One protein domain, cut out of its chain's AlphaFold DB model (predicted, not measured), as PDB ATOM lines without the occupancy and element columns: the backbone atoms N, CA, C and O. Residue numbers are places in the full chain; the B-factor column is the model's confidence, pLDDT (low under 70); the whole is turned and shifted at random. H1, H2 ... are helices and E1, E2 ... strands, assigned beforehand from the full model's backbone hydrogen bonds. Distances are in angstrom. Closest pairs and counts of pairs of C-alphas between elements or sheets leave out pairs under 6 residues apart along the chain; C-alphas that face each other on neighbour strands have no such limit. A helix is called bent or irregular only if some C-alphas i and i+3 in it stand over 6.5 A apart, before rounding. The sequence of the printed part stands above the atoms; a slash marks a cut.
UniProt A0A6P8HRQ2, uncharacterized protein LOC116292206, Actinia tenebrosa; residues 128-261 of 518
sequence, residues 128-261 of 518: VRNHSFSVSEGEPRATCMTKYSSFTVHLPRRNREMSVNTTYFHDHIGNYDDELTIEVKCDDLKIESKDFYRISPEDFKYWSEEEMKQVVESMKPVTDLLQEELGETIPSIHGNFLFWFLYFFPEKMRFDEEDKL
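Overview. This is residues 128 to 261 of the 518 residues of the protein "uncharacterized protein LOC116292206" of Actinia tenebrosa (UniProt A0A6P8HRQ2). A long, twisted slab of five antiparallel strands has helices H2, H3 and H4 over one face, while the other face has no named helix. H4 stands up from that face over E3 and E4, H2 runs over the edge strand E5, H3 slants over E2 and E4, and the short H1 is off the sheet. The printed part has 134 residues, with E1 to E5 first and H1 to H4 after them; the sheet's order is E1, E2, E3, E4, E5, and the class is mixed, helices and strands. It is compact, with a radius of gyration of the C-alphas of 15.4 A, yet elongated, spanning 46 by 29 by 25 A.

Arrangement. Start with E1, residues 128 to 137, and E2, residues 144 to 155, a hairpin with N 132 and O 150 at 2.8 A. E3, residues 160 to 171, makes a hairpin with E2, N 147 and O 168 being 2.8 A apart. E4, residues 179 to 186, follows beside E3 with N 165 and O 183 at 2.8 A, and E5, residues 189 to 197, beside E4 with N 184 and O 191 at 2.8 A. These five form a meander, each strand the antiparallel neighbour of the one before. Next look at H1, residues 201 to 206, which is not on the sheet and is irregular, C-alphas 202 and 205 being 8.0 A apart. H2, residues 209 to 218, is on the sheet at a height of 10.7 A, running along E5 at 12 degrees on the local plane. H3, residues 220 to 230, is on the same face at a height of 9.8 A, slantwise to E4 at 47 degrees on the local plane. H4, residues 239 to 248, is on that face too and touches H2, the closest C-alphas being those of Val 216 and Gly 239, 5.7 A apart. In H2, H3 and H4 every O i to N i+4 pair is within hydrogen-bond range; in H1 0 of 2 are, beside 2 of 3 O i to N i+3 pairs.

Along the chain. Find C-alpha 128 at (28.005, 29.201, -13.256); from there E1 runs 27.7 A. E2 covers 35.8 A, E3 37.2 A, E4 23.6 A and E5 24.5 A. H3 covers 15.2 A and H2 14.3 A, and H4 ends at C-alpha 248, (39.470, 23.690, -15.375).

Size, cuts and confidence. The C-alphas farthest apart are those of Ala 142 and Glu 232, 47.4 A. The printed part has no cut and no long link, and residues 249 to 261 hold no named element. Confidence is under 70 at residues 138, 141 to 143, 194 to 199 and 252.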
ATOM      1  N   VAL A 128      27.586  28.817 -11.907       92.06
ATOM      2  CA  VAL A 128      28.005  29.201 -13.256       92.06
ATOM      3  C   VAL A 128      26.945  30.056 -13.954       92.06
ATOM      4  O   VAL A 128      25.734  29.859 -13.804       92.06
ATOM      5  N   ARG A 129      27.410  31.059 -14.694       87.69
ATOM      6  CA  ARG A 129      26.592  31.981 -15.490       87.69
ATOM      7  C   ARG A 129      26.997  31.957 -16.945       87.69
ATOM      8  O   ARG A 129      26.129  31.861 -17.802       87.69
ATOM      9  N   ASN A 130      28.295  31.954 -17.221       84.75
ATOM     10  CA  ASN A 130      28.801  31.845 -18.578       84.75
ATOM     11  C   ASN A 130      30.120  31.076 -18.618       84.75
ATOM     12  O   ASN A 130      30.827  31.010 -17.615       84.75
ATOM     13  N   HIS A 131      30.424  30.504 -19.779       87.00
ATOM     14  CA  HIS A 131      31.695  29.879 -20.103       87.00
ATOM     15  C   HIS A 131      31.977  30.034 -21.601       87.00
ATOM     16  O   HIS A 131      31.088  29.853 -22.436       87.00
ATOM     17  N   SER A 132      33.218  30.348 -21.941       83.31
ATOM     18  CA  SER A 132      33.738  30.373 -23.302       83.31
ATOM     19  C   SER A 132      35.120  29.750 -23.334       83.31
ATOM     20  O   SER A 132      35.934  30.024 -22.457       83.31
ATOM     21  N   PHE A 133      35.385  28.986 -24.385       84.31
ATOM     22  CA  PHE A 133      36.672  28.359 -24.632       84.31
ATOM     23  C   PHE A 133      37.026  28.493 -26.113       84.31
ATOM     24  O   PHE A 133      36.177  28.253 -26.979       84.31
ATOM     25  N   SER A 134      38.268  28.861 -26.413       82.25
ATOM     26  CA  SER A 134      38.805  28.884 -27.772       82.25
ATOM     27  C   SER A 134      40.268  28.457 -27.797       82.25
ATOM     28  O   SER A 134      40.992  28.563 -26.809       82.25
ATOM     29  N   VAL A 135      40.701  27.957 -28.952       82.31
ATOM     30  CA  VAL A 135      42.094  27.592 -29.211       82.31
ATOM     31  C   VAL A 135      42.531  28.304 -30.479       82.31
ATOM     32  O   VAL A 135      41.824  28.255 -31.488       82.31
ATOM     33  N   SER A 136      43.669  28.981 -30.404       80.81
ATOM     34  CA  SER A 136      44.375  29.553 -31.543       80.81
ATOM     35  C   SER A 136      45.607  28.705 -31.817       80.81
ATOM     36  O   SER A 136      46.431  28.522 -30.927       80.81
ATOM     37  N   GLU A 137      45.739  28.214 -33.041       78.94
ATOM     38  CA  GLU A 137      46.885  27.422 -33.491       78.94
ATOM     39  C   GLU A 137      47.761  28.278 -34.409       78.94
ATOM     40  O   GLU A 137      47.246  29.061 -35.210       78.94
ATOM     41  N   GLY A 138      49.077  28.092 -34.346       63.47
ATOM     42  CA  GLY A 138      49.987  28.539 -35.400       63.47
ATOM     43  C   GLY A 138      50.639  29.911 -35.231       63.47
ATOM     44  O   GLY A 138      51.370  30.330 -36.128       63.47
ATOM     45  N   GLU A 139      50.455  30.578 -34.091       70.25
ATOM     46  CA  GLU A 139      51.081  31.869 -33.775       70.25
ATOM     47  C   GLU A 139      51.927  31.758 -32.490       70.25
ATOM     48  O   GLU A 139      51.434  31.222 -31.496       70.25
ATOM     49  N   PRO A 140      53.193  32.233 -32.460       72.75
ATOM     50  CA  PRO A 140      53.941  32.870 -33.555       72.75
ATOM     51  C   PRO A 140      54.482  31.880 -34.605       72.75
ATOM     52  O   PRO A 140      55.159  32.287 -35.552       72.75
ATOM     53  N   ARG A 141      54.279  30.569 -34.417       64.06
ATOM     54  CA  ARG A 141      54.708  29.511 -35.345       64.06
ATOM     55  C   ARG A 141      53.706  28.366 -35.364       64.06
ATOM     56  O   ARG A 141      53.004  28.143 -34.389       64.06
ATOM     57  N   ALA A 142      53.753  27.565 -36.429       65.62
ATOM     58  CA  ALA A 142      52.886  26.402 -36.656       65.62
ATOM     59  C   ALA A 142      52.867  25.348 -35.524       65.62
ATOM     60  O   ALA A 142      51.987  24.498 -35.516       65.62
ATOM     61  N   THR A 143      53.844  25.360 -34.612       69.94
ATOM     62  CA  THR A 143      53.961  24.406 -33.492       69.94
ATOM     63  C   THR A 143      53.440  24.957 -32.171       69.94
ATOM     64  O   THR A 143      53.452  24.243 -31.170       69.94
ATOM     65  N   CYS A 144      53.024  26.222 -32.168       77.31
ATOM     66  CA  CYS A 144      52.505  26.919 -31.009       77.31
ATOM     67  C   CYS A 144      50.981  26.834 -30.976       77.31
ATOM     68  O   CYS A 144      50.324  26.996 -32.008       77.31
ATOM     69  N   MET A 145      50.443  26.686 -29.771       85.19
ATOM     70  CA  MET A 145      49.021  26.812 -29.499       85.19
ATOM     71  C   MET A 145      48.777  27.771 -28.334       85.19
ATOM     72  O   MET A 145      49.536  27.797 -27.364       85.19
ATOM     73  N   THR A 146      47.669  28.503 -28.395       89.06
ATOM     74  CA  THR A 146      47.169  29.314 -27.282       89.06
ATOM     75  C   THR A 146      45.727  28.939 -26.985       89.06
ATOM     76  O   THR A 146      44.845  29.102 -27.830       89.06
ATOM     77  N   LYS A 147      45.471  28.448 -25.772       90.12
ATOM     78  CA  LYS A 147      44.129  28.195 -25.243       90.12
ATOM     79  C   LYS A 147      43.659  29.418 -24.462       90.12
ATOM     80  O   LYS A 147      44.369  29.901 -23.583       90.12
ATOM     81  N   TYR A 148      42.450  29.876 -24.751       90.81
ATOM     82  CA  TYR A 148      41.762  30.913 -23.993       90.81
ATOM     83  C   TYR A 148      40.525  30.300 -23.348       90.81
ATOM     84  O   TYR A 148      39.699  29.697 -24.037       90.81
ATOM     85  N   SER A 149      40.372  30.473 -22.041       90.75
ATOM     86  CA  SER A 149      39.155  30.102 -21.323       90.75
ATOM     87  C   SER A 149      38.673  31.268 -20.475       90.75
ATOM     88  O   SER A 149      39.459  32.036 -19.926       90.75
ATOM     89  N   SER A 150      37.362  31.442 -20.394       91.94
ATOM     90  CA  SER A 150      36.740  32.452 -19.548       91.94
ATOM     91  C   SER A 150      35.434  31.917 -19.001       91.94
ATOM     92  O   SER A 150      34.632  31.350 -19.747       91.94
ATOM     93  N   PHE A 151      35.196  32.106 -17.709       92.38
ATOM     94  CA  PHE A 151      33.915  31.794 -17.095       92.38
ATOM     95  C   PHE A 151      33.496  32.860 -16.088       92.38
ATOM     96  O   PHE A 151      34.320  33.557 -15.494       92.38
ATOM     97  N   THR A 152      32.187  32.941 -15.863       92.06
ATOM     98  CA  THR A 152      31.583  33.807 -14.849       92.06
ATOM     99  C   THR A 152      30.742  32.966 -13.902       92.06
ATOM    100  O   THR A 152      29.957  32.126 -14.351       92.06
ATOM    101  N   VAL A 153      30.867  33.214 -12.600       93.44
ATOM    102  CA  VAL A 153      30.027  32.632 -11.546       93.44
ATOM    103  C   VAL A 153      29.292  33.719 -10.770       93.44
ATOM    104  O   VAL A 153      29.776  34.838 -10.620       93.44
ATOM    105  N   HIS A 154      28.120  33.376 -10.253       91.88
ATOM    106  CA  HIS A 154      27.348  34.210  -9.345       91.88
ATOM    107  C   HIS A 154      27.586  33.798  -7.897       91.88
ATOM    108  O   HIS A 154      27.290  32.669  -7.522       91.88
ATOM    109  N   LEU A 155      28.058  34.737  -7.086       92.44
ATOM    110  CA  LEU A 155      28.331  34.566  -5.666       92.44
ATOM    111  C   LEU A 155      27.042  34.820  -4.858       92.44
ATOM    112  O   LEU A 155      26.607  35.977  -4.786       92.44
ATOM    113  N   PRO A 156      26.391  33.783  -4.288       88.31
ATOM    114  CA  PRO A 156      25.030  33.910  -3.767       88.31
ATOM    115  C   PRO A 156      24.889  34.805  -2.530       88.31
ATOM    116  O   PRO A 156      23.893  35.519  -2.414       88.31
ATOM    117  N   ARG A 157      25.848  34.793  -1.592       88.56
ATOM    118  CA  ARG A 157      25.751  35.574  -0.345       88.56
ATOM    119  C   ARG A 157      25.936  37.056  -0.605       88.56
ATOM    120  O   ARG A 157      25.198  37.872  -0.055       88.56
ATOM    121  N   ARG A 158      26.912  37.409  -1.441       85.44
ATOM    122  CA  ARG A 158      27.181  38.804  -1.799       85.44
ATOM    123  C   ARG A 158      26.323  39.312  -2.960       85.44
ATOM    124  O   ARG A 158      26.296  40.520  -3.183       85.44
ATOM    125  N   ASN A 159      25.604  38.423  -3.654       87.12
ATOM    126  CA  ASN A 159      24.775  38.716  -4.829       87.12
ATOM    127  C   ASN A 159      25.562  39.481  -5.912       87.12
ATOM    128  O   ASN A 159      25.141  40.536  -6.388       87.12
ATOM    129  N   ARG A 160      26.744  38.956  -6.255       89.12
ATOM    130  CA  ARG A 160      27.718  39.559  -7.184       89.12
ATOM    131  C   ARG A 160      28.183  38.548  -8.222       89.12
ATOM    132  O   ARG A 160      27.908  37.357  -8.094       89.12
ATOM    133  N   GLU A 161      28.883  39.023  -9.242       91.62
ATOM    134  CA  GLU A 161      29.497  38.174 -10.258       91.62
ATOM    135  C   GLU A 161      31.017  38.203 -10.137       91.62
ATOM    136  O   GLU A 161      31.621  39.249  -9.906       91.62
ATOM    137  N   MET A 162      31.626  37.036 -10.313       93.94
ATOM    138  CA  MET A 162      33.066  36.880 -10.428       93.94
ATOM    139  C   MET A 162      33.380  36.273 -11.788       93.94
ATOM    140  O   MET A 162      32.803  35.252 -12.158       93.94
ATOM    141  N   SER A 163      34.305  36.895 -12.510       94.31
ATOM    142  CA  SER A 163      34.828  36.392 -13.780       94.31
ATOM    143  C   SER A 163      36.264  35.922 -13.611       94.31
ATOM    144  O   SER A 163      37.047  36.551 -12.895       94.31
ATOM    145  N   VAL A 164      36.593  34.823 -14.276       94.12
ATOM    146  CA  VAL A 164      37.934  34.251 -14.335       94.12
ATOM    147  C   VAL A 164      38.294  34.079 -15.800       94.12
ATOM    148  O   VAL A 164      37.529  33.486 -16.555       94.12
ATOM    149  N   ASN A 165      39.441  34.616 -16.200       93.50
ATOM    150  CA  ASN A 165      39.991  34.492 -17.542       93.50
ATOM    151  C   ASN A 165      41.339  33.793 -17.450       93.50
ATOM    152  O   ASN A 165      42.180  34.173 -16.637       93.50
ATOM    153  N   THR A 166      41.560  32.808 -18.304       91.00
ATOM    154  CA  THR A 166      42.825  32.096 -18.397       91.00
ATOM    155  C   THR A 166      43.333  32.082 -19.827       91.00
ATOM    156  O   THR A 166      42.570  31.937 -20.786       91.00
ATOM    157  N   THR A 167      44.644  32.236 -19.953       91.25
ATOM    158  CA  THR A 167      45.368  32.103 -21.215       91.25
ATOM    159  C   THR A 167      46.505  31.132 -20.978       91.25
ATOM    160  O   THR A 167      47.316  31.366 -20.084       91.25
ATOM    161  N   TYR A 168      46.559  30.057 -21.757       90.25
ATOM    162  CA  TYR A 168      47.649  29.091 -21.729       90.25
ATOM    163  C   TYR A 168      48.301  29.003 -23.102       90.25
ATOM    164  O   TYR A 168      47.647  28.623 -24.072       90.25
ATOM    165  N   PHE A 169      49.575  29.360 -23.173       88.81
ATOM    166  CA  PHE A 169      50.412  29.240 -24.355       88.81
ATOM    167  C   PHE A 169      51.346  28.036 -24.211       88.81
ATOM    168  O   PHE A 169      51.948  27.841 -23.154       88.81
ATOM    169  N   HIS A 170      51.468  27.254 -25.281       84.00
ATOM    170  CA  HIS A 170      52.300  26.057 -25.335       84.00
ATOM    171  C   HIS A 170      53.010  25.943 -26.688       84.00
ATOM    172  O   HIS A 170      52.388  26.130 -27.737       84.00
ATOM    173  N   ASP A 171      54.300  25.596 -26.678       81.69
ATOM    174  CA  ASP A 171      55.056  25.232 -27.883       81.69
ATOM    175  C   ASP A 171      55.435  23.753 -27.840       81.69
ATOM    176  O   ASP A 171      56.296  23.335 -27.063       81.69
ATOM    177  N   HIS A 172      54.869  22.968 -28.755       72.94
ATOM    178  CA  HIS A 172      55.121  21.530 -28.845       72.94
ATOM    179  C   HIS A 172      56.596  21.162 -29.083       72.94
ATOM    180  O   HIS A 172      56.990  20.019 -28.850       72.94
ATOM    181  N   ILE A 173      57.412  22.100 -29.578       73.62
ATOM    182  CA  ILE A 173      58.844  21.889 -29.839       73.62
ATOM    183  C   ILE A 173      59.727  22.448 -28.707       73.62
ATOM    184  O   ILE A 173      60.909  22.109 -28.634       73.62
ATOM    185  N   GLY A 174      59.174  23.261 -27.801       73.06
ATOM    186  CA  GLY A 174      59.905  23.835 -26.667       73.06
ATOM    187  C   GLY A 174      60.911  24.929 -27.044       73.06
ATOM    188  O   GLY A 174      61.942  25.068 -26.385       73.06
ATOM    189  N   ASN A 175      60.661  25.696 -28.113       75.50
ATOM    190  CA  ASN A 175      61.447  26.902 -28.417       75.50
ATOM    191  C   ASN A 175      61.034  28.098 -27.552       75.50
ATOM    192  O   ASN A 175      61.813  29.041 -27.408       75.50
ATOM    193  N   TYR A 176      59.811  28.065 -27.030       77.69
ATOM    194  CA  TYR A 176      59.263  29.035 -26.094       77.69
ATOM    195  C   TYR A 176      58.920  28.325 -24.783       77.69
ATOM    196  O   TYR A 176      58.590  27.138 -24.796       77.69
ATOM    197  N   ASP A 177      59.027  29.042 -23.663       81.44
ATOM    198  CA  ASP A 177      58.517  28.541 -22.390       81.44
ATOM    199  C   ASP A 177      56.978  28.513 -22.454       81.44
ATOM    200  O   ASP A 177      56.353  29.406 -23.028       81.44
ATOM    201  N   ASP A 178      56.372  27.481 -21.869       83.44
ATOM    202  CA  ASP A 178      54.930  27.454 -21.625       83.44
ATOM    203  C   ASP A 178      54.547  28.610 -20.698       83.44
ATOM    204  O   ASP A 178      55.242  28.845 -19.707       83.44
ATOM    205  N   GLU A 179      53.437  29.291 -20.983       86.31
ATOM    206  CA  GLU A 179      52.970  30.431 -20.189       86.31
ATOM    207  C   GLU A 179      51.502  30.254 -19.809       86.31
ATOM    208  O   GLU A 179      50.631  30.161 -20.674       86.31
ATOM    209  N   LEU A 180      51.207  30.266 -18.508       86.06
ATOM    210  CA  LEU A 180      49.840  30.357 -17.999       86.06
ATOM    211  C   LEU A 180      49.612  31.714 -17.320       86.06
ATOM    212  O   LEU A 180      50.352  32.131 -16.432       86.06
ATOM    213  N   THR A 181      48.533  32.385 -17.717       88.38
ATOM    214  CA  THR A 181      48.008  33.590 -17.065       88.38
ATOM    215  C   THR A 181      46.609  33.314 -16.537       88.38
ATOM    216  O   THR A 181      45.782  32.755 -17.257       88.38
ATOM    217  N   ILE A 182      46.332  33.738 -15.302       89.62
ATOM    218  CA  ILE A 182      45.007  33.669 -14.671       89.62
ATOM    219  C   ILE A 182      44.639  35.067 -14.170       89.62
ATOM    220  O   ILE A 182      45.326  35.639 -13.324       89.62
ATOM    221  N   GLU A 183      43.534  35.614 -14.660       92.38
ATOM    222  CA  GLU A 183      42.970  36.888 -14.221       92.38
ATOM    223  C   GLU A 183      41.606  36.652 -13.566       92.38
ATOM    224  O   GLU A 183      40.715  36.066 -14.173       92.38
ATOM    225  N   VAL A 184      41.420  37.149 -12.345       92.19
ATOM    226  CA  VAL A 184      40.156  37.091 -11.604       92.19
ATOM    227  C   VAL A 184      39.653  38.505 -11.335       92.19
ATOM    228  O   VAL A 184      40.387  39.358 -10.828       92.19
ATOM    229  N   LYS A 185      38.381  38.757 -11.653       92.75
ATOM    230  CA  LYS A 185      37.695  40.030 -11.395       92.75
ATOM    231  C   LYS A 185      36.382  39.799 -10.656       92.75
ATOM    232  O   LYS A 185      35.537  39.050 -11.141       92.75
ATOM    233  N   CYS A 186      36.193  40.486  -9.535       89.62
ATOM    234  CA  CYS A 186      34.955  40.532  -8.757       89.62
ATOM    235  C   CYS A 186      34.835  41.910  -8.085       89.62
ATOM    236  O   CYS A 186      35.459  42.138  -7.053       89.62
ATOM    237  N   ASP A 187      34.040  42.820  -8.656       80.19
ATOM    238  CA  ASP A 187      33.875  44.216  -8.214       80.19
ATOM    239  C   ASP A 187      35.196  44.974  -7.963       80.19
ATOM    240  O   ASP A 187      35.820  45.475  -8.897       80.19
ATOM    241  N   ASP A 188      35.599  45.086  -6.696       76.56
ATOM    242  CA  ASP A 188      36.803  45.746  -6.190       76.56
ATOM    243  C   ASP A 188      38.034  44.827  -6.174       76.56
ATOM    244  O   ASP A 188      39.169  45.298  -6.072       76.56
ATOM    245  N   LEU A 189      37.824  43.520  -6.329       78.06
ATOM    246  CA  LEU A 189      38.882  42.536  -6.455       78.06
ATOM    247  C   LEU A 189      39.296  42.405  -7.923       78.06
ATOM    248  O   LEU A 189      38.544  41.890  -8.751       78.06
ATOM    249  N   LYS A 190      40.518  42.835  -8.241       84.44
ATOM    250  CA  LYS A 190      41.185  42.525  -9.507       84.44
ATOM    251  C   LYS A 190      42.534  41.890  -9.203       84.44
ATOM    252  O   LYS A 190      43.436  42.568  -8.718       84.44
ATOM    253  N   ILE A 191      42.646  40.597  -9.481       83.44
ATOM    254  CA  ILE A 191      43.864  39.816  -9.278       83.44
ATOM    255  C   ILE A 191      44.300  39.282 -10.626       83.44
ATOM    256  O   ILE A 191      43.497  38.766 -11.395       83.44
ATOM    257  N   GLU A 192      45.583  39.410 -10.904       81.56
ATOM    258  CA  GLU A 192      46.205  38.848 -12.086       81.56
ATOM    259  C   GLU A 192      47.438  38.091 -11.607       81.56
ATOM    260  O   GLU A 192      48.304  38.672 -10.952       81.56
ATOM    261  N   SER A 193      47.491  36.793 -11.889       74.75
ATOM    262  CA  SER A 193      48.689  35.988 -11.695       74.75
ATOM    263  C   SER A 193      49.263  35.665 -13.063       74.75
ATOM    264  O   SER A 193      48.583  35.091 -13.919       74.75
ATOM    265  N   LYS A 194      50.513  36.074 -13.249       69.44
ATOM    266  CA  LYS A 194      51.350  35.776 -14.412       69.44
ATOM    267  C   LYS A 194      52.466  34.840 -13.970       69.44
ATOM    268  O   LYS A 194      52.599  34.574 -12.778       69.44
ATOM    269  N   ASP A 195      53.277  34.411 -14.928       61.47
ATOM    270  CA  ASP A 195      54.587  33.807 -14.675       61.47
ATOM    271  C   ASP A 195      54.587  32.339 -14.212       61.47
ATOM    272  O   ASP A 195      55.551  31.874 -13.602       61.47
ATOM    273  N   PHE A 196      53.549  31.565 -14.542       63.62
ATOM    274  CA  PHE A 196      53.611  30.106 -14.420       63.62
ATOM    275  C   PHE A 196      54.318  29.531 -15.653       63.62
ATOM    276  O   PHE A 196      53.695  29.360 -16.702       63.62
ATOM    277  N   TYR A 197      55.627  29.291 -15.526       58.97
ATOM    278  CA  TYR A 197      56.487  28.855 -16.626       58.97
ATOM    279  C   TYR A 197      56.781  27.348 -16.588       58.97
ATOM    280  O   TYR A 197      57.046  26.792 -15.523       58.97
ATOM    281  N   ARG A 198      56.857  26.724 -17.776       59.97
ATOM    282  CA  ARG A 198      57.453  25.389 -18.057       59.97
ATOM    283  C   ARG A 198      56.669  24.126 -17.700       59.97
ATOM    284  O   ARG A 198      57.218  23.040 -17.899       59.97
ATOM    285  N   ILE A 199      55.436  24.211 -17.208       63.38
ATOM    286  CA  ILE A 199      54.665  23.001 -16.885       63.38
ATOM    287  C   ILE A 199      53.240  23.112 -17.405       63.38
ATOM    288  O   ILE A 199      52.551  24.106 -17.174       63.38
ATOM    289  N   SER A 200      52.800  22.053 -18.085       74.81
ATOM    290  CA  SER A 200      51.431  21.916 -18.561       74.81
ATOM    291  C   SER A 200      50.447  21.983 -17.384       74.81
ATOM    292  O   SER A 200      50.578  21.201 -16.433       74.81
ATOM    293  N   PRO A 201      49.430  22.862 -17.435       79.19
ATOM    294  CA  PRO A 201      48.343  22.890 -16.461       79.19
ATOM    295  C   PRO A 201      47.605  21.552 -16.362       79.19
ATOM    296  O   PRO A 201      47.081  21.216 -15.304       79.19
ATOM    297  N   GLU A 202      47.585  20.765 -17.441       78.12
ATOM    298  CA  GLU A 202      46.968  19.431 -17.471       78.12
ATOM    299  C   GLU A 202      47.670  18.440 -16.525       78.12
ATOM    300  O   GLU A 202      47.028  17.525 -16.006       78.12
ATOM    301  N   ASP A 203      48.945  18.682 -16.213       78.56
ATOM    302  CA  ASP A 203      49.772  17.857 -15.331       78.56
ATOM    303  C   ASP A 203      49.836  18.394 -13.891       78.56
ATOM    304  O   ASP A 203      50.705  17.989 -13.118       78.56
ATOM    305  N   PHE A 204      48.911  19.277 -13.483       79.19
ATOM    306  CA  PHE A 204      48.978  19.942 -12.171       79.19
ATOM    307  C   PHE A 204      49.005  19.003 -10.962       79.19
ATOM    308  O   PHE A 204      49.520  19.365  -9.907       79.19
ATOM    309  N   LYS A 205      48.489  17.777 -11.108       73.62
ATOM    310  CA  LYS A 205      48.572  16.741 -10.068       73.62
ATOM    311  C   LYS A 205      50.010  16.302  -9.760       73.62
ATOM    312  O   LYS A 205      50.240  15.692  -8.722       73.62
ATOM    313  N   TYR A 206      50.952  16.570 -10.662       77.75
ATOM    314  CA  TYR A 206      52.371  16.245 -10.518       77.75
ATOM    315  C   TYR A 206      53.228  17.465 -10.170       77.75
ATOM    316  O   TYR A 206      54.451  17.336 -10.096       77.75
ATOM    317  N   TRP A 207      52.614  18.635  -9.977       80.19
ATOM    318  CA  TRP A 207      53.336  19.829  -9.551       80.19
ATOM    319  C   TRP A 207      53.892  19.629  -8.142       80.19
ATOM    320  O   TRP A 207      53.280  18.981  -7.290       80.19
ATOM    321  N   SER A 208      55.071  20.194  -7.900       79.94
ATOM    322  CA  SER A 208      55.658  20.257  -6.565       79.94
ATOM    323  C   SER A 208      54.790  21.092  -5.619       79.94
ATOM    324  O   SER A 208      54.010  21.954  -6.040       79.94
ATOM    325  N   GLU A 209      54.944  20.865  -4.312       79.19
ATOM    326  CA  GLU A 209      54.255  21.669  -3.300       79.19
ATOM    327  C   GLU A 209      54.603  23.158  -3.439       79.19
ATOM    328  O   GLU A 209      53.727  24.006  -3.275       79.19
ATOM    329  N   GLU A 210      55.849  23.490  -3.791       80.75
ATOM    330  CA  GLU A 210      56.290  24.861  -4.042       80.75
ATOM    331  C   GLU A 210      55.583  25.511  -5.242       80.75
ATOM    332  O   GLU A 210      55.158  26.663  -5.135       80.75
ATOM    333  N   GLU A 211      55.426  24.795  -6.358       77.69
ATOM    334  CA  GLU A 211      54.734  25.293  -7.558       77.69
ATOM    335  C   GLU A 211      53.249  25.535  -7.280       77.69
ATOM    336  O   GLU A 211      52.724  26.614  -7.565       77.69
ATOM    337  N   MET A 212      52.580  24.577  -6.631       80.31
ATOM    338  CA  MET A 212      51.183  24.735  -6.223       80.31
ATOM    339  C   MET A 212      51.023  25.895  -5.232       80.31
ATOM    340  O   MET A 212      50.095  26.700  -5.334       80.31
ATOM    341  N   LYS A 213      51.955  26.030  -4.284       80.75
ATOM    342  CA  LYS A 213      51.940  27.099  -3.286       80.75
ATOM    343  C   LYS A 213      52.058  28.485  -3.914       80.75
ATOM    344  O   LYS A 213      51.350  29.381  -3.466       80.75
ATOM    345  N   GLN A 214      52.874  28.668  -4.953       78.44
ATOM    346  CA  GLN A 214      52.977  29.958  -5.649       78.44
ATOM    347  C   GLN A 214      51.631  30.407  -6.235       78.44
ATOM    348  O   GLN A 214      51.251  31.569  -6.073       78.44
ATOM    349  N   VAL A 215      50.878  29.486  -6.847       75.06
ATOM    350  CA  VAL A 215      49.539  29.781  -7.388       75.06
ATOM    351  C   VAL A 215      48.560  30.119  -6.269       75.06
ATOM    352  O   VAL A 215      47.800  31.083  -6.349       75.06
ATOM    353  N   VAL A 216      48.559  29.312  -5.208       80.50
ATOM    354  CA  VAL A 216      47.609  29.459  -4.102       80.50
ATOM    355  C   VAL A 216      47.860  30.747  -3.322       80.50
ATOM    356  O   VAL A 216      46.907  31.427  -2.945       80.50
ATOM    357  N   GLU A 217      49.122  31.114  -3.096       85.50
ATOM    358  CA  GLU A 217      49.477  32.349  -2.398       85.50
ATOM    359  C   GLU A 217      49.067  33.592  -3.193       85.50
ATOM    360  O   GLU A 217      48.501  34.519  -2.605       85.50
ATOM    361  N   SER A 218      49.275  33.605  -4.517       83.56
ATOM    362  CA  SER A 218      48.848  34.730  -5.362       83.56
ATOM    363  C   SER A 218      47.319  34.858  -5.437       83.56
ATOM    364  O   SER A 218      46.791  35.967  -5.535       83.56
ATOM    365  N   MET A 219      46.599  33.739  -5.301       88.44
ATOM    366  CA  MET A 219      45.136  33.653  -5.382       88.44
ATOM    367  C   MET A 219      44.441  33.536  -4.018       88.44
ATOM    368  O   MET A 219      43.243  33.239  -3.940       88.44
ATOM    369  N   LYS A 220      45.148  33.823  -2.920       89.06
ATOM    370  CA  LYS A 220      44.588  33.763  -1.563       89.06
ATOM    371  C   LYS A 220      43.288  34.566  -1.393       89.06
ATOM    372  O   LYS A 220      42.348  34.008  -0.833       89.06
ATOM    373  N   PRO A 221      43.149  35.803  -1.912       91.00
ATOM    374  CA  PRO A 221      41.894  36.538  -1.749       91.00
ATOM    375  C   PRO A 221      40.701  35.871  -2.452       91.00
ATOM    376  O   PRO A 221      39.567  36.037  -2.012       91.00
ATOM    377  N   VAL A 222      40.942  35.100  -3.521       91.19
ATOM    378  CA  VAL A 222      39.900  34.295  -4.181       91.19
ATOM    379  C   VAL A 222      39.495  33.126  -3.287       91.19
ATOM    380  O   VAL A 222      38.309  32.856  -3.132       91.19
ATOM    381  N   THR A 223      40.467  32.473  -2.647       91.38
ATOM    382  CA  THR A 223      40.210  31.403  -1.671       91.38
ATOM    383  C   THR A 223      39.379  31.912  -0.495       91.38
ATOM    384  O   THR A 223      38.372  31.298  -0.147       91.38
ATOM    385  N   ASP A 224      39.756  33.061   0.073       91.69
ATOM    386  CA  ASP A 224      39.041  33.691   1.187       91.69
ATOM    387  C   ASP A 224      37.595  34.045   0.787       91.69
ATOM    388  O   ASP A 224      36.654  33.758   1.528       91.69
ATOM    389  N   LEU A 225      37.405  34.592  -0.421       92.38
ATOM    390  CA  LEU A 225      36.087  34.904  -0.978       92.38
ATOM    391  C   LEU A 225      35.225  33.646  -1.165       92.38
ATOM    392  O   LEU A 225      34.064  33.629  -0.757       92.38
ATOM    393  N   LEU A 226      35.780  32.580  -1.750       93.50
ATOM    394  CA  LEU A 226      35.067  31.314  -1.932       93.50
ATOM    395  C   LEU A 226      34.695  30.680  -0.587       93.50
ATOM    396  O   LEU A 226      33.579  30.184  -0.438       93.50
ATOM    397  N   GLN A 227      35.587  30.725   0.406       93.44
ATOM    398  CA  GLN A 227      35.311  30.203   1.745       93.44
ATOM    399  C   GLN A 227      34.206  31.009   2.447       93.44
ATOM    400  O   GLN A 227      33.357  30.428   3.125       93.44
ATOM    401  N   GLU A 228      34.169  32.333   2.264       92.75
ATOM    402  CA  GLU A 228      33.092  33.185   2.778       92.75
ATOM    403  C   GLU A 228      31.739  32.849   2.138       92.75
ATOM    404  O   GLU A 228      30.729  32.807   2.840       92.75
ATOM    405  N   GLU A 229      31.708  32.571   0.836       93.81
ATOM    406  CA  GLU A 229      30.493  32.212   0.095       93.81
ATOM    407  C   GLU A 229      29.987  30.802   0.449       93.81
ATOM    408  O   GLU A 229      28.806  30.609   0.763       93.81
ATOM    409  N   LEU A 230      30.885  29.814   0.485       93.75
ATOM    410  CA  LEU A 230      30.563  28.409   0.763       93.75
ATOM    411  C   LEU A 230      30.264  28.143   2.250       93.75
ATOM    412  O   LEU A 230      29.427  27.296   2.585       93.75
ATOM    413  N   GLY A 231      30.895  28.894   3.157       92.44
ATOM    414  CA  GLY A 231      30.974  28.551   4.578       92.44
ATOM    415  C   GLY A 231      32.058  27.503   4.852       92.44
ATOM    416  O   GLY A 231      32.896  27.242   4.001       92.44
ATOM    417  N   GLU A 232      32.071  26.911   6.048       93.44
ATOM    418  CA  GLU A 232      33.127  25.971   6.459       93.44
ATOM    419  C   GLU A 232      33.080  24.640   5.684       93.44
ATOM    420  O   GLU A 232      32.054  23.948   5.665       93.44
ATOM    421  N   THR A 233      34.223  24.253   5.111       95.44
ATOM    422  CA  THR A 233      34.427  22.984   4.393       95.44
ATOM    423  C   THR A 233      35.447  22.091   5.105       95.44
ATOM    424  O   THR A 233      36.282  22.569   5.876       95.44
ATOM    425  N   ILE A 234      35.365  20.784   4.855       92.69
ATOM    426  CA  ILE A 234      36.290  19.756   5.335       92.69
ATOM    427  C   ILE A 234      36.748  18.910   4.129       92.69
ATOM    428  O   ILE A 234      35.902  18.245   3.527       92.69
ATOM    429  N   PRO A 235      38.054  18.907   3.791       91.31
ATOM    430  CA  PRO A 235      39.071  19.843   4.288       91.31
ATOM    431  C   PRO A 235      38.756  21.312   3.912       91.31
ATOM    432  O   PRO A 235      37.795  21.607   3.196       91.31
ATOM    433  N   SER A 236      39.515  22.276   4.440       91.06
ATOM    434  CA  SER A 236      39.428  23.667   3.958       91.06
ATOM    435  C   SER A 236      39.823  23.742   2.480       91.06
ATOM    436  O   SER A 236      40.511  22.846   1.990       91.06
ATOM    437  N   ILE A 237      39.398  24.794   1.770       91.56
ATOM    438  CA  ILE A 237      39.725  24.958   0.346       91.56
ATOM    439  C   ILE A 237      41.249  24.904   0.158       91.56
ATOM    440  O   ILE A 237      41.977  25.755   0.666       91.56
ATOM    441  N   HIS A 238      41.718  23.876  -0.551       88.31
ATOM    442  CA  HIS A 238      43.133  23.608  -0.810       88.31
ATOM    443  C   HIS A 238      43.495  23.881  -2.274       88.31
ATOM    444  O   HIS A 238      42.627  24.138  -3.113       88.31
ATOM    445  N   GLY A 239      44.794  23.806  -2.583       87.00
ATOM    446  CA  GLY A 239      45.340  24.180  -3.889       87.00
ATOM    447  C   GLY A 239      44.715  23.447  -5.068       87.00
ATOM    448  O   GLY A 239      44.304  24.102  -6.015       87.00
ATOM    449  N   ASN A 240      44.534  22.127  -4.982       86.88
ATOM    450  CA  ASN A 240      43.927  21.354  -6.074       86.88
ATOM    451  C   ASN A 240      42.495  21.808  -6.398       86.88
ATOM    452  O   ASN A 240      42.151  21.956  -7.570       86.88
ATOM    453  N   PHE A 241      41.672  22.079  -5.377       90.06
ATOM    454  CA  PHE A 241      40.321  22.601  -5.590       90.06
ATOM    455  C   PHE A 241      40.360  24.007  -6.194       90.06
ATOM    456  O   PHE A 241      39.626  24.292  -7.138       90.06
ATOM    457  N   LEU A 242      41.224  24.882  -5.670       91.25
ATOM    458  CA  LEU A 242      41.374  26.242  -6.180       91.25
ATOM    459  C   LEU A 242      41.866  26.248  -7.633       91.25
ATOM    460  O   LEU A 242      41.326  26.982  -8.451       91.25
ATOM    461  N   PHE A 243      42.853  25.420  -7.971       88.19
ATOM    462  CA  PHE A 243      43.400  25.331  -9.322       88.19
ATOM    463  C   PHE A 243      42.376  24.778 -10.311       88.19
ATOM    464  O   PHE A 243      42.188  25.348 -11.384       88.19
ATOM    465  N   TRP A 244      41.639  23.728  -9.923       89.62
ATOM    466  CA  TRP A 244      40.481  23.273 -10.691       89.62
ATOM    467  C   TRP A 244      39.489  24.406 -10.919       89.62
ATOM    468  O   TRP A 244      39.101  24.644 -12.060       89.62
ATOM    469  N   PHE A 245      39.121  25.129  -9.860       92.44
ATOM    470  CA  PHE A 245      38.186  26.234  -9.972       92.44
ATOM    471  C   PHE A 245      38.703  27.318 -10.922       92.44
ATOM    472  O   PHE A 245      37.944  27.802 -11.742       92.44
ATOM    473  N   LEU A 246      39.979  27.692 -10.850       90.19
ATOM    474  CA  LEU A 246      40.531  28.790 -11.642       90.19
ATOM    475  C   LEU A 246      40.805  28.429 -13.107       90.19
ATOM    476  O   LEU A 246      40.704  29.308 -13.959       90.19
ATOM    477  N   TYR A 247      41.171  27.180 -13.400       87.19
ATOM    478  CA  TYR A 247      41.639  26.784 -14.732       87.19
ATOM    479  C   TYR A 247      40.709  25.806 -15.453       87.19
ATOM    480  O   TYR A 247      40.402  25.999 -16.627       87.19
ATOM    481  N   PHE A 248      40.255  24.760 -14.761       86.75
ATOM    482  CA  PHE A 248      39.470  23.690 -15.375       86.75
ATOM    483  C   PHE A 248      37.969  23.932 -15.301       86.75
ATOM    484  O   PHE A 248      37.231  23.364 -16.093       86.75
ATOM    485  N   PHE A 249      37.476  24.739 -14.367       89.25
ATOM    486  CA  PHE A 249      36.050  25.014 -14.251       89.25
ATOM    487  C   PHE A 249      35.507  25.678 -15.526       89.25
ATOM    488  O   PHE A 249      36.156  26.561 -16.085       89.25
ATOM    489  N   PRO A 250      34.296  25.321 -15.986       85.00
ATOM    490  CA  PRO A 250      33.325  24.372 -15.432       85.00
ATOM    491  C   PRO A 250      33.504  22.934 -15.952       85.00
ATOM    492  O   PRO A 250      32.573  22.129 -15.883       85.00
ATOM    493  N   GLU A 251      34.653  22.600 -16.536       81.50
ATOM    494  CA  GLU A 251      34.925  21.250 -17.005       81.50
ATOM    495  C   GLU A 251      34.987  20.254 -15.848       81.50
ATOM    496  O   GLU A 251      35.365  20.537 -14.702       81.50
ATOM    497  N   LYS A 252      34.561  19.037 -16.174       69.88
ATOM    498  CA  LYS A 252      34.515  17.942 -15.225       69.88
ATOM    499  C   LYS A 252      35.935  17.508 -14.894       69.88
ATOM    500  O   LYS A 252      36.669  17.071 -15.774       69.88
ATOM    501  N   MET A 253      36.251  17.484 -13.606       79.12
ATOM    502  CA  MET A 253      37.466  16.866 -13.102       79.12
ATOM    503  C   MET A 253      37.133  15.825 -12.040       79.12
ATOM    504  O   MET A 253      36.317  16.062 -11.151       79.12
ATOM    505  N   ARG A 254      37.764  14.654 -12.121       84.19
ATOM    506  CA  ARG A 254      37.645  13.636 -11.079       84.19
ATOM    507  C   ARG A 254      38.659  13.922  -9.975       84.19
ATOM    508  O   ARG A 254      39.865  13.782 -10.199       84.19
ATOM    509  N   PHE A 255      38.153  14.290  -8.805       85.38
ATOM    510  CA  PHE A 255      38.967  14.398  -7.604       85.38
ATOM    511  C   PHE A 255      39.140  13.032  -6.956       85.38
ATOM    512  O   PHE A 255      38.220  12.202  -6.948       85.38
ATOM    513  N   ASP A 256      40.340  12.817  -6.434       86.19
ATOM    514  CA  ASP A 256      40.614  11.713  -5.533       86.19
ATOM    515  C   ASP A 256      39.883  11.981  -4.205       86.19
ATOM    516  O   ASP A 256      39.526  13.121  -3.907       86.19
ATOM    517  N   GLU A 257      39.570  10.943  -3.423       84.69
ATOM    518  CA  GLU A 257      38.712  11.102  -2.229       84.69
ATOM    519  C   GLU A 257      39.275  12.112  -1.213       84.69
ATOM    520  O   GLU A 257      38.511  12.770  -0.515       84.69
ATOM    521  N   GLU A 258      40.597  12.272  -1.171       84.44
ATOM    522  CA  GLU A 258      41.305  13.211  -0.293       84.44
ATOM    523  C   GLU A 258      41.157  14.679  -0.736       84.44
ATOM    524  O   GLU A 258      41.200  15.579   0.101       84.44
ATOM    525  N   ASP A 259      40.920  14.913  -2.032       86.12
ATOM    526  CA  ASP A 259      40.728  16.238  -2.638       86.12
ATOM    527  C   ASP A 259      39.249  16.663  -2.688       86.12
ATOM    528  O   ASP A 259      38.914  17.790  -3.065       86.12
ATOM    529  N   LYS A 260      38.320  15.756  -2.356       91.94
ATOM    530  CA  LYS A 260      36.888  16.062  -2.355       91.94
ATOM    531  C   LYS A 260      36.521  16.868  -1.118       91.94
ATOM    532  O   LYS A 260      36.493  16.367   0.004       91.94
ATOM    533  N   LEU A 261      36.123  18.112  -1.349       94.81
ATOM    534  CA  LEU A 261      35.611  18.973  -0.296       94.81
ATOM    535  C   LEU A 261      34.170  18.604   0.082       94.81
ATOM    536  O   LEU A 261      33.288  18.493  -0.776       94.81
TER     537      LEU A 261